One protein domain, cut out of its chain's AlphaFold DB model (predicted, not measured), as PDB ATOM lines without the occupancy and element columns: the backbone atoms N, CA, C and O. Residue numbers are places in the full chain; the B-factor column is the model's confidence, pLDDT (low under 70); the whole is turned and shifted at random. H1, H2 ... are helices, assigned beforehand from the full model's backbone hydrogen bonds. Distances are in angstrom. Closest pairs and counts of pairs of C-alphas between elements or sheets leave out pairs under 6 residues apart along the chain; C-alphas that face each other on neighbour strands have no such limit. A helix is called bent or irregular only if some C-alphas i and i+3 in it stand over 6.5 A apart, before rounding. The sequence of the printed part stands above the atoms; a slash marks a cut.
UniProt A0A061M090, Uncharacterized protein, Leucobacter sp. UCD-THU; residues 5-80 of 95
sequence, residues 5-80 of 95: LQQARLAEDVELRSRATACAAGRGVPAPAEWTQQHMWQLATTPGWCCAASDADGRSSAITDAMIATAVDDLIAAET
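What this domain is: This is residues 5 to 80 of the 95 residues of an uncharacterized protein of Leucobacter sp. UCD-THU (UniProt A0A061M090). The longest helix, H5, packs steeply across H2, and H2 packs steeply on H3; H1 and H4 make one end of the elongated body. The 76 printed residues hold five named helices, H1 to H5, and no named strand: all helix, compact, radius of gyration of the C-alphas 11.3 A, spans 34 by 19 by 18 A.

Where its parts are: H5, residues 65 to 79, is 21.0 A long and ends at C-alpha 79 (11.876, -3.011, -5.427). H2 is residues 14 to 26, 18.3 A; H3, irregular with C-alphas 38 and 41 7.5 A apart, residues 32 to 44, 16.5 A; H1 residues 5 to 12, from C-alpha 5 (-1.209, -23.618, -14.722); H4 residues 49 to 55.

How they stand to each other: H5 touches H2 at residues 19 to 24 alone, a steep tilt of 63 degrees; closest C-alphas Ala 20 and Ile 68, 6.1 A. H2 touches H3 at a steep tilt of 61 degrees, opposite ways; closest C-alphas Thr 21 and Ala 33, 5.3 A. H1 touches H3 at residues 40 to 44 alone, a shallow tilt of 7 degrees, opposite ways; closest C-alphas Ala 11 and Met 40, 5.0 A. H4 is close to but not clearly touching H1; closest C-alphas Gln 6 and Cys 50, 6.5 A. Every O i to N i+4 pair is within hydrogen-bond range in H1, H2, H4 and H5; in H3, 7 of 9.

The domain as a whole: C-alphas 57 and 80 are farthest apart, 35.2 A. The printed part has no cut and no long link; residue 58 is under pLDDT 70.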
ATOM      1  N   LEU A   5      -0.454 -23.866 -13.491       87.94
ATOM      2  CA  LEU A   5      -1.209 -23.618 -14.722       87.94
ATOM      3  C   LEU A   5      -2.135 -22.406 -14.563       87.94
ATOM      4  O   LEU A   5      -2.283 -21.615 -15.489       87.94
ATOM      5  N   GLN A   6      -2.741 -22.248 -13.386       87.38
ATOM      6  CA  GLN A   6      -3.591 -21.097 -13.097       87.38
ATOM      7  C   GLN A   6      -2.764 -19.810 -12.996       87.38
ATOM      8  O   GLN A   6      -3.176 -18.789 -13.532       87.38
ATOM      9  N   GLN A   7      -1.581 -19.867 -12.381       89.00
ATOM     10  CA  GLN A   7      -0.655 -18.729 -12.331       89.00
ATOM     11  C   GLN A   7      -0.206 -18.300 -13.729       89.00
ATOM     12  O   GLN A   7      -0.267 -17.117 -14.045       89.00
ATOM     13  N   ALA A   8       0.155 -19.254 -14.592       90.06
ATOM     14  CA  ALA A   8       0.503 -18.966 -15.982       90.06
ATOM     15  C   ALA A   8      -0.647 -18.285 -16.736       90.06
ATOM     16  O   ALA A   8      -0.437 -17.267 -17.386       90.06
ATOM     17  N   ARG A   9      -1.882 -18.777 -16.569       90.75
ATOM     18  CA  ARG A   9      -3.067 -18.145 -17.171       90.75
ATOM     19  C   ARG A   9      -3.288 -16.721 -16.677       90.75
ATOM     20  O   ARG A   9      -3.565 -15.847 -17.486       90.75
ATOM     21  N   LEU A  10      -3.156 -16.484 -15.372       90.81
ATOM     22  CA  LEU A  10      -3.306 -15.148 -14.794       90.81
ATOM     23  C   LEU A  10      -2.201 -14.190 -15.263       90.81
ATOM     24  O   LEU A  10      -2.483 -13.024 -15.519       90.81
ATOM     25  N   ALA A  11      -0.966 -14.670 -15.423       93.12
ATOM     26  CA  ALA A  11       0.143 -13.862 -15.930       93.12
ATOM     27  C   ALA A  11      -0.051 -13.439 -17.402       93.12
ATOM     28  O   ALA A  11       0.410 -12.371 -17.807       93.12
ATOM     29  N   GLU A  12      -0.748 -14.257 -18.193       92.88
ATOM     30  CA  GLU A  12      -1.082 -13.981 -19.598       92.88
ATOM     31  C   GLU A  12      -2.419 -13.237 -19.780       92.88
ATOM     32  O   GLU A  12      -2.743 -12.806 -20.890       92.88
ATOM     33  N   ASP A  13      -3.194 -13.053 -18.708       93.06
ATOM     34  CA  ASP A  13      -4.513 -12.431 -18.761       93.06
ATOM     35  C   ASP A  13      -4.415 -10.934 -19.105       93.06
ATOM     36  O   ASP A  13      -3.846 -10.116 -18.374       93.06
ATOM     37  N   VAL A  14      -4.988 -10.570 -20.254       93.44
ATOM     38  CA  VAL A  14      -4.914  -9.214 -20.810       93.44
ATOM     39  C   VAL A  14      -5.709  -8.208 -19.977       93.44
ATOM     40  O   VAL A  14      -5.260  -7.070 -19.817       93.44
ATOM     41  N   GLU A  15      -6.865  -8.603 -19.442       93.31
ATOM     42  CA  GLU A  15      -7.714  -7.728 -18.630       93.31
ATOM     43  C   GLU A  15      -7.037  -7.438 -17.291       93.31
ATOM     44  O   GLU A  15      -6.901  -6.276 -16.892       93.31
ATOM     45  N   LEU A  16      -6.530  -8.484 -16.636       93.81
ATOM     46  CA  LEU A  16      -5.802  -8.369 -15.380       93.81
ATOM     47  C   LEU A  16      -4.550  -7.507 -15.541       93.81
ATOM     48  O   LEU A  16      -4.325  -6.596 -14.744       93.81
ATOM     49  N   ARG A  17      -3.780  -7.725 -16.615       95.62
ATOM     50  CA  ARG A  17      -2.611  -6.898 -16.938       95.62
ATOM     51  C   ARG A  17      -2.994  -5.440 -17.166       95.62
ATOM     52  O   ARG A  17      -2.287  -4.549 -16.700       95.62
ATOM     53  N   SER A  18      -4.107  -5.171 -17.851       96.38
ATOM     54  CA  SER A  18      -4.564  -3.795 -18.074       96.38
ATOM     55  C   SER A  18      -4.947  -3.098 -16.766       96.38
ATOM     56  O   SER A  18      -4.629  -1.922 -16.587       96.38
ATOM     57  N   ARG A  19      -5.602  -3.810 -15.845       96.88
ATOM     58  CA  ARG A  19      -5.986  -3.279 -14.527       96.88
ATOM     59  C   ARG A  19      -4.767  -3.053 -13.632       96.88
ATOM     60  O   ARG A  19      -4.646  -1.987 -13.032       96.88
ATOM     61  N   ALA A  20      -3.825  -3.995 -13.614       96.31
ATOM     62  CA  ALA A  20      -2.547  -3.839 -12.920       96.31
ATOM     63  C   ALA A  20      -1.735  -2.655 -13.472       96.31
ATOM     64  O   ALA A  20      -1.236  -1.844 -12.697       96.31
ATOM     65  N   THR A  21      -1.711  -2.478 -14.798       97.62
ATOM     66  CA  THR A  21      -1.064  -1.329 -15.455       97.62
ATOM     67  C   THR A  21      -1.689  -0.004 -15.022       97.62
ATOM     68  O   THR A  21      -0.970   0.940 -14.700       97.62
ATOM     69  N   ALA A  22      -3.024   0.081 -14.985       97.25
ATOM     70  CA  ALA A  22      -3.721   1.280 -14.525       97.25
ATOM     71  C   ALA A  22      -3.413   1.588 -13.049       97.25
ATOM     72  O   ALA A  22      -3.195   2.746 -12.693       97.25
ATOM     73  N   CYS A  23      -3.334   0.554 -12.207       96.75
ATOM     74  CA  CYS A  23      -2.956   0.705 -10.807       96.75
ATOM     75  C   CYS A  23      -1.511   1.206 -10.653       96.75
ATOM     76  O   CYS A  23      -1.286   2.192  -9.953       96.75
ATOM     77  N   ALA A  24      -0.550   0.590 -11.349       96.31
ATOM     78  CA  ALA A  24       0.855   1.004 -11.340       96.31
ATOM     79  C   ALA A  24       1.025   2.455 -11.826       96.31
ATOM     80  O   ALA A  24       1.728   3.249 -11.198       96.31
ATOM     81  N   ALA A  25       0.303   2.842 -12.885       97.00
ATOM     82  CA  ALA A  25       0.269   4.222 -13.366       97.00
ATOM     83  C   ALA A  25      -0.242   5.194 -12.286       97.00
ATOM     84  O   ALA A  25       0.346   6.254 -12.079       97.00
ATOM     85  N   GLY A  26      -1.294   4.812 -11.554       96.38
ATOM     86  CA  GLY A  26      -1.832   5.590 -10.433       96.38
ATOM     87  C   GLY A  26      -0.868   5.747  -9.252       96.38
ATOM     88  O   GLY A  26      -1.021   6.683  -8.471       96.38
ATOM     89  N   ARG A  27       0.143   4.874  -9.131       94.06
ATOM     90  CA  ARG A  27       1.216   4.963  -8.123       94.06
ATOM     91  C   ARG A  27       2.470   5.685  -8.614       94.06
ATOM     92  O   ARG A  27       3.423   5.819  -7.857       94.06
ATOM     93  N   GLY A  28       2.465   6.179  -9.851       94.81
ATOM     94  CA  GLY A  28       3.597   6.908 -10.419       94.81
ATOM     95  C   GLY A  28       4.738   6.016 -10.909       94.81
ATOM     96  O   GLY A  28       5.840   6.518 -11.113       94.81
ATOM     97  N   VAL A  29       4.492   4.718 -11.127       94.81
ATOM     98  CA  VAL A  29       5.485   3.816 -11.726       94.81
ATOM     99  C   VAL A  29       5.825   4.302 -13.144       94.81
ATOM    100  O   VAL A  29       4.913   4.475 -13.964       94.81
ATOM    101  N   PRO A  30       7.110   4.532 -13.472       93.81
ATOM    102  CA  PRO A  30       7.515   4.919 -14.818       93.81
ATOM    103  C   PRO A  30       7.305   3.758 -15.796       93.81
ATOM    104  O   PRO A  30       7.552   2.605 -15.461       93.81
ATOM    105  N   ALA A  31       6.856   4.066 -17.018       95.81
ATOM    106  CA  ALA A  31       6.538   3.064 -18.045       95.81
ATOM    107  C   ALA A  31       5.660   1.902 -17.506       95.81
ATOM    108  O   ALA A  31       6.036   0.732 -17.603       95.81
ATOM    109  N   PRO A  32       4.460   2.190 -16.961       95.94
ATOM    110  CA  PRO A  32       3.691   1.231 -16.162       95.94
ATOM    111  C   PRO A  32       3.294  -0.031 -16.937       95.94
ATOM    112  O   PRO A  32       3.177  -1.101 -16.346       95.94
ATOM    113  N   ALA A  33       3.109   0.065 -18.258       95.88
ATOM    114  CA  ALA A  33       2.807  -1.089 -19.101       95.88
ATOM    115  C   ALA A  33       3.994  -2.062 -19.200       95.88
ATOM    116  O   ALA A  33       3.806  -3.273 -19.103       95.88
ATOM    117  N   GLU A  34       5.207  -1.529 -19.363       96.75
ATOM    118  CA  GLU A  34       6.437  -2.319 -19.434       96.75
ATOM    119  C   GLU A  34       6.775  -2.912 -18.065       96.75
ATOM    120  O   GLU A  34       7.007  -4.117 -17.964       96.75
ATOM    121  N   TRP A  35       6.690  -2.104 -17.002       95.56
ATOM    122  CA  TRP A  35       6.863  -2.577 -15.629       95.56
ATOM    123  C   TRP A  35       5.897  -3.722 -15.313       95.56
ATOM    124  O   TRP A  35       6.322  -4.802 -14.908       95.56
ATOM    125  N   THR A  36       4.602  -3.540 -15.597       96.25
ATOM    126  CA  THR A  36       3.595  -4.577 -15.336       96.25
ATOM    127  C   THR A  36       3.901  -5.841 -16.133       96.25
ATOM    128  O   THR A  36       3.821  -6.935 -15.587       96.25
ATOM    129  N   GLN A  37       4.303  -5.724 -17.404       95.19
ATOM    130  CA  GLN A  37       4.671  -6.879 -18.226       95.19
ATOM    131  C   GLN A  37       5.829  -7.689 -17.622       95.19
ATOM    132  O   GLN A  37       5.778  -8.918 -17.652       95.19
ATOM    133  N   GLN A  38       6.836  -7.021 -17.055       95.88
ATOM    134  CA  GLN A  38       7.969  -7.671 -16.388       95.88
ATOM    135  C   GLN A  38       7.564  -8.324 -15.052       95.88
ATOM    136  O   GLN A  38       8.115  -9.360 -14.678       95.88
ATOM    137  N   HIS A  39       6.552  -7.771 -14.377       95.50
ATOM    138  CA  HIS A  39       6.125  -8.175 -13.035       95.50
ATOM    139  C   HIS A  39       4.871  -9.066 -13.006       95.50
ATOM    140  O   HIS A  39       4.504  -9.570 -11.944       95.50
ATOM    141  N   MET A  40       4.224  -9.339 -14.148       93.94
ATOM    142  CA  MET A  40       2.975 -10.120 -14.184       93.94
ATOM    143  C   MET A  40       3.115 -11.516 -13.582       93.94
ATOM    144  O   MET A  40       2.175 -11.999 -12.954       93.94
ATOM    145  N   TRP A  41       4.270 -12.168 -13.742       93.12
ATOM    146  CA  TRP A  41       4.493 -13.465 -13.107       93.12
ATOM    147  C   TRP A  41       4.489 -13.350 -11.580       93.12
ATOM    148  O   TRP A  41       3.835 -14.140 -10.906       93.12
ATOM    149  N   GLN A  42       5.156 -12.335 -11.029       93.81
ATOM    150  CA  GLN A  42       5.193 -12.108  -9.585       93.81
ATOM    151  C   GLN A  42       3.802 -11.749  -9.045       93.81
ATOM    152  O   GLN A  42       3.358 -12.355  -8.070       93.81
ATOM    153  N   LEU A  43       3.064 -10.877  -9.740       92.69
ATOM    154  CA  LEU A  43       1.663 -10.562  -9.433       92.69
ATOM    155  C   LEU A  43       0.770 -11.816  -9.464       92.69
ATOM    156  O   LEU A  43      -0.003 -12.067  -8.546       92.69
ATOM    157  N   ALA A  44       0.915 -12.680 -10.472       90.81
ATOM    158  CA  ALA A  44       0.156 -13.930 -10.555       90.81
ATOM    159  C   ALA A  44       0.494 -14.924  -9.424       90.81
ATOM    160  O   ALA A  44      -0.308 -15.812  -9.112       90.81
ATOM    161  N   THR A  45       1.664 -14.779  -8.794       90.44
ATOM    162  CA  THR A  45       2.059 -15.555  -7.610       90.44
ATOM    163  C   THR A  45       1.586 -14.952  -6.289       90.44
ATOM    164  O   THR A  45       1.749 -15.605  -5.254       90.44
ATOM    165  N   THR A  46       0.950 -13.774  -6.302       90.81
ATOM    166  CA  THR A  46       0.409 -13.148  -5.096       90.81
ATOM    167  C   THR A  46      -0.555 -14.103  -4.377       90.81
ATOM    168  O   THR A  46      -1.482 -14.656  -4.991       90.81
ATOM    169  N   PRO A  47      -0.367 -14.324  -3.061       87.06
ATOM    170  CA  PRO A  47      -1.249 -15.175  -2.277       87.06
ATOM    171  C   PRO A  47      -2.723 -14.774  -2.421       87.06
ATOM    172  O   PRO A  47      -3.083 -13.602  -2.391       87.06
ATOM    173  N   GLY A  48      -3.598 -15.767  -2.585       83.62
ATOM    174  CA  GLY A  48      -5.046 -15.557  -2.691       83.62
ATOM    175  C   GLY A  48      -5.576 -15.330  -4.111       83.62
ATOM    176  O   GLY A  48      -6.732 -15.663  -4.356       83.62
ATOM    177  N   TRP A  49      -4.755 -14.898  -5.077       88.75
ATOM    178  CA  TRP A  49      -5.209 -14.696  -6.467       88.75
ATOM    179  C   TRP A  49      -5.644 -16.006  -7.128       88.75
ATOM    180  O   TRP A  49      -6.700 -16.078  -7.751       88.75
ATOM    181  N   CYS A  50      -4.873 -17.081  -6.929       84.38
ATOM    182  CA  CYS A  50      -5.229 -18.409  -7.431       84.38
ATOM    183  C   CYS A  50      -6.522 -18.952  -6.811       84.38
ATOM    184  O   CYS A  50      -7.283 -19.617  -7.509       84.38
ATOM    185  N   CYS A  51      -6.768 -18.690  -5.523       84.00
ATOM    186  CA  CYS A  51      -7.997 -19.115  -4.852       84.00
ATOM    187  C   CYS A  51      -9.195 -18.341  -5.408       84.00
ATOM    188  O   CYS A  51     -10.132 -18.965  -5.890       84.00
ATOM    189  N   ALA A  52      -9.098 -17.007  -5.464       83.75
ATOM    190  CA  ALA A  52     -10.144 -16.149  -6.017       83.75
ATOM    191  C   ALA A  52     -10.485 -16.516  -7.469       83.75
ATOM    192  O   ALA A  52     -11.653 -16.624  -7.829       83.75
ATOM    193  N   ALA A  53      -9.468 -16.770  -8.298       81.94
ATOM    194  CA  ALA A  53      -9.690 -17.202  -9.669       81.94
ATOM    195  C   ALA A  53     -10.301 -18.610  -9.738       81.94
ATOM    196  O   ALA A  53     -11.161 -18.844 -10.577       81.94
ATOM    197  N   SER A  54      -9.900 -19.544  -8.866       81.38
ATOM    198  CA  SER A  54     -10.470 -20.903  -8.835       81.38
ATOM    199  C   SER A  54     -11.947 -20.901  -8.436       81.38
ATOM    200  O   SER A  54     -12.732 -21.604  -9.062       81.38
ATOM    201  N   ASP A  55     -12.331 -20.069  -7.464       79.25
ATOM    202  CA  ASP A  55     -13.727 -19.895  -7.034       79.25
ATOM    203  C   ASP A  55     -14.604 -19.259  -8.127       79.25
ATOM    204  O   ASP A  55     -15.827 -19.379  -8.103       79.25
ATOM    205  N   ALA A  56     -13.979 -18.605  -9.109       81.19
ATOM    206  CA  ALA A  56     -14.630 -17.987 -10.257       81.19
ATOM    207  C   ALA A  56     -14.367 -18.730 -11.577       81.19
ATOM    208  O   ALA A  56     -14.308 -18.104 -12.640       81.19
ATOM    209  N   ASP A  57     -14.178 -20.052 -11.522       80.06
ATOM    210  CA  ASP A  57     -13.978 -20.921 -12.693       80.06
ATOM    211  C   ASP A  57     -12.810 -20.486 -13.600       80.06
ATOM    212  O   ASP A  57     -12.839 -20.597 -14.827       80.06
ATOM    213  N   GLY A  58     -11.755 -19.961 -12.986       69.75
ATOM    214  CA  GLY A  58     -10.537 -19.505 -13.641       69.75
ATOM    215  C   GLY A  58     -10.567 -18.061 -14.140       69.75
ATOM    216  O   GLY A  58      -9.614 -17.657 -14.804       69.75
ATOM    217  N   ARG A  59     -11.614 -17.281 -13.837       77.44
ATOM    218  CA  ARG A  59     -11.745 -15.889 -14.296       77.44
ATOM    219  C   ARG A  59     -10.959 -14.919 -13.415       77.44
ATOM    220  O   ARG A  59     -11.118 -14.892 -12.196       77.44
ATOM    221  N   SER A  60     -10.181 -14.048 -14.051       83.06
ATOM    222  CA  SER A  60      -9.462 -12.949 -13.393       83.06
ATOM    223  C   SER A  60     -10.383 -11.851 -12.845       83.06
ATOM    224  O   SER A  60      -9.963 -11.076 -11.989       83.06
ATOM    225  N   SER A  61     -11.657 -11.817 -13.249       85.19
ATOM    226  CA  SER A  61     -12.663 -10.876 -12.733       85.19
ATOM    227  C   SER A  61     -12.887 -10.982 -11.219       85.19
ATOM    228  O   SER A  61     -13.351 -10.030 -10.597       85.19
ATOM    229  N   ALA A  62     -12.568 -12.128 -10.611       88.88
ATOM    230  CA  ALA A  62     -12.632 -12.306  -9.160       88.88
ATOM    231  C   ALA A  62     -11.445 -11.685  -8.412       88.88
ATOM    232  O   ALA A  62     -11.518 -11.474  -7.202       88.88
ATOM    233  N   ILE A  63     -10.361 -11.361  -9.118       92.19
ATOM    234  CA  ILE A  63      -9.257 -10.590  -8.557       92.19
ATOM    235  C   ILE A  63      -9.716  -9.136  -8.542       92.19
ATOM    236  O   ILE A  63      -9.851  -8.501  -9.587       92.19
ATOM    237  N   THR A  64     -10.029  -8.625  -7.357       93.56
ATOM    238  CA  THR A  64     -10.587  -7.275  -7.177       93.56
ATOM    239  C   THR A  64      -9.522  -6.191  -7.342       93.56
ATOM    240  O   THR A  64      -8.333  -6.452  -7.172       93.56
ATOM    241  N   ASP A  65      -9.933  -4.951  -7.619       93.12
ATOM    242  CA  ASP A  65      -8.985  -3.830  -7.724       93.12
ATOM    243  C   ASP A  65      -8.227  -3.585  -6.413       93.12
ATOM    244  O   ASP A  65      -7.068  -3.194  -6.444       93.12
ATOM    245  N   ALA A  66      -8.840  -3.883  -5.262       93.19
ATOM    246  CA  ALA A  66      -8.169  -3.815  -3.966       93.19
ATOM    247  C   ALA A  66      -7.028  -4.841  -3.860       93.19
ATOM    248  O   ALA A  66      -5.938  -4.499  -3.411       93.19
ATOM    249  N   MET A  67      -7.246  -6.077  -4.327       94.50
ATOM    250  CA  MET A  67      -6.195  -7.102  -4.366       94.50
ATOM    251  C   MET A  67      -5.061  -6.721  -5.317       94.50
ATOM    252  O   MET A  67      -3.899  -6.972  -5.007       94.50
ATOM    253  N   ILE A  68      -5.397  -6.113  -6.460       95.75
ATOM    254  CA  ILE A  68      -4.412  -5.594  -7.416       95.75
ATOM    255  C   ILE A  68      -3.608  -4.463  -6.777       95.75
ATOM    256  O   ILE A  68      -2.384  -4.485  -6.843       95.75
ATOM    257  N   ALA A  69      -4.274  -3.515  -6.119       95.19
ATOM    258  CA  ALA A  69      -3.624  -2.384  -5.472       95.19
ATOM    259  C   ALA A  69      -2.637  -2.819  -4.388       95.19
ATOM    260  O   ALA A  69      -1.502  -2.357  -4.401       95.19
ATOM    261  N   THR A  70      -3.034  -3.741  -3.508       95.50
ATOM    262  CA  THR A  70      -2.134  -4.289  -2.484       95.50
ATOM    263  C   THR A  70      -0.941  -5.009  -3.111       95.50
ATOM    264  O   THR A  70       0.189  -4.747  -2.725       95.50
ATOM    265  N   ALA A  71      -1.166  -5.856  -4.119       94.94
ATOM    266  CA  ALA A  71      -0.079  -6.595  -4.764       94.94
ATOM    267  C   ALA A  71       0.925  -5.677  -5.483       94.94
ATOM    268  O   ALA A  71       2.128  -5.923  -5.445       94.94
ATOM    269  N   VAL A  72       0.430  -4.625  -6.143       95.19
ATOM    270  CA  VAL A  72       1.271  -3.618  -6.802       95.19
ATOM    271  C   VAL A  72       2.082  -2.836  -5.769       95.19
ATOM    272  O   VAL A  72       3.273  -2.634  -5.977       95.19
ATOM    273  N   ASP A  73       1.473  -2.448  -4.648       94.44
ATOM    274  CA  ASP A  73       2.176  -1.748  -3.566       94.44
ATOM    275  C   ASP A  73       3.282  -2.594  -2.944       94.44
ATOM    276  O   ASP A  73       4.391  -2.099  -2.750       94.44
ATOM    277  N   ASP A  74       2.999  -3.870  -2.679       93.62
ATOM    278  CA  ASP A  74       3.976  -4.798  -2.116       93.62
ATOM    279  C   ASP A  74       5.182  -4.979  -3.050       93.62
ATOM    280  O   ASP A  74       6.322  -5.031  -2.586       93.62
ATOM    281  N   LEU A  75       4.955  -5.031  -4.369       93.00
ATOM    282  CA  LEU A  75       6.039  -5.125  -5.351       93.00
ATOM    283  C   LEU A  75       6.865  -3.842  -5.435       93.00
ATOM    284  O   LEU A  75       8.088  -3.914  -5.361       93.00
ATOM    285  N   ILE A  76       6.217  -2.677  -5.504       92.94
ATOM    286  CA  ILE A  76       6.917  -1.383  -5.509       92.94
ATOM    287  C   ILE A  76       7.766  -1.227  -4.238       92.94
ATOM    288  O   ILE A  76       8.913  -0.772  -4.295       92.94
ATOM    289  N   ALA A  77       7.221  -1.624  -3.085       91.12
ATOM    290  CA  ALA A  77       7.929  -1.591  -1.812       91.12
ATOM    291  C   ALA A  77       9.112  -2.571  -1.776       91.12
ATOM    292  O   ALA A  77      10.151  -2.240  -1.214       91.12
ATOM    293  N   ALA A  78       8.985  -3.752  -2.388       87.12
ATOM    294  CA  ALA A  78      10.069  -4.731  -2.471       87.12
ATOM    295  C   ALA A  78      11.205  -4.297  -3.417       87.12
ATOM    296  O   ALA A  78      12.362  -4.647  -3.183       87.12
ATOM    297  N   GLU A  79      10.892  -3.541  -4.473       83.31
ATOM    298  CA  GLU A  79      11.876  -3.011  -5.427       83.31
ATOM    299  C   GLU A  79      12.594  -1.754  -4.932       83.31
ATOM    300  O   GLU A  79      13.678  -1.439  -5.422       83.31
ATOM    301  N   THR A  80      12.015  -1.038  -3.967       77.75
ATOM    302  CA  THR A  80      12.652   0.122  -3.339       77.75
ATOM    303  C   THR A  80      13.465  -0.364  -2.136       77.75
ATOM    304  O   THR A  80      12.885  -0.579  -1.069       77.75
TER     305      THR A  80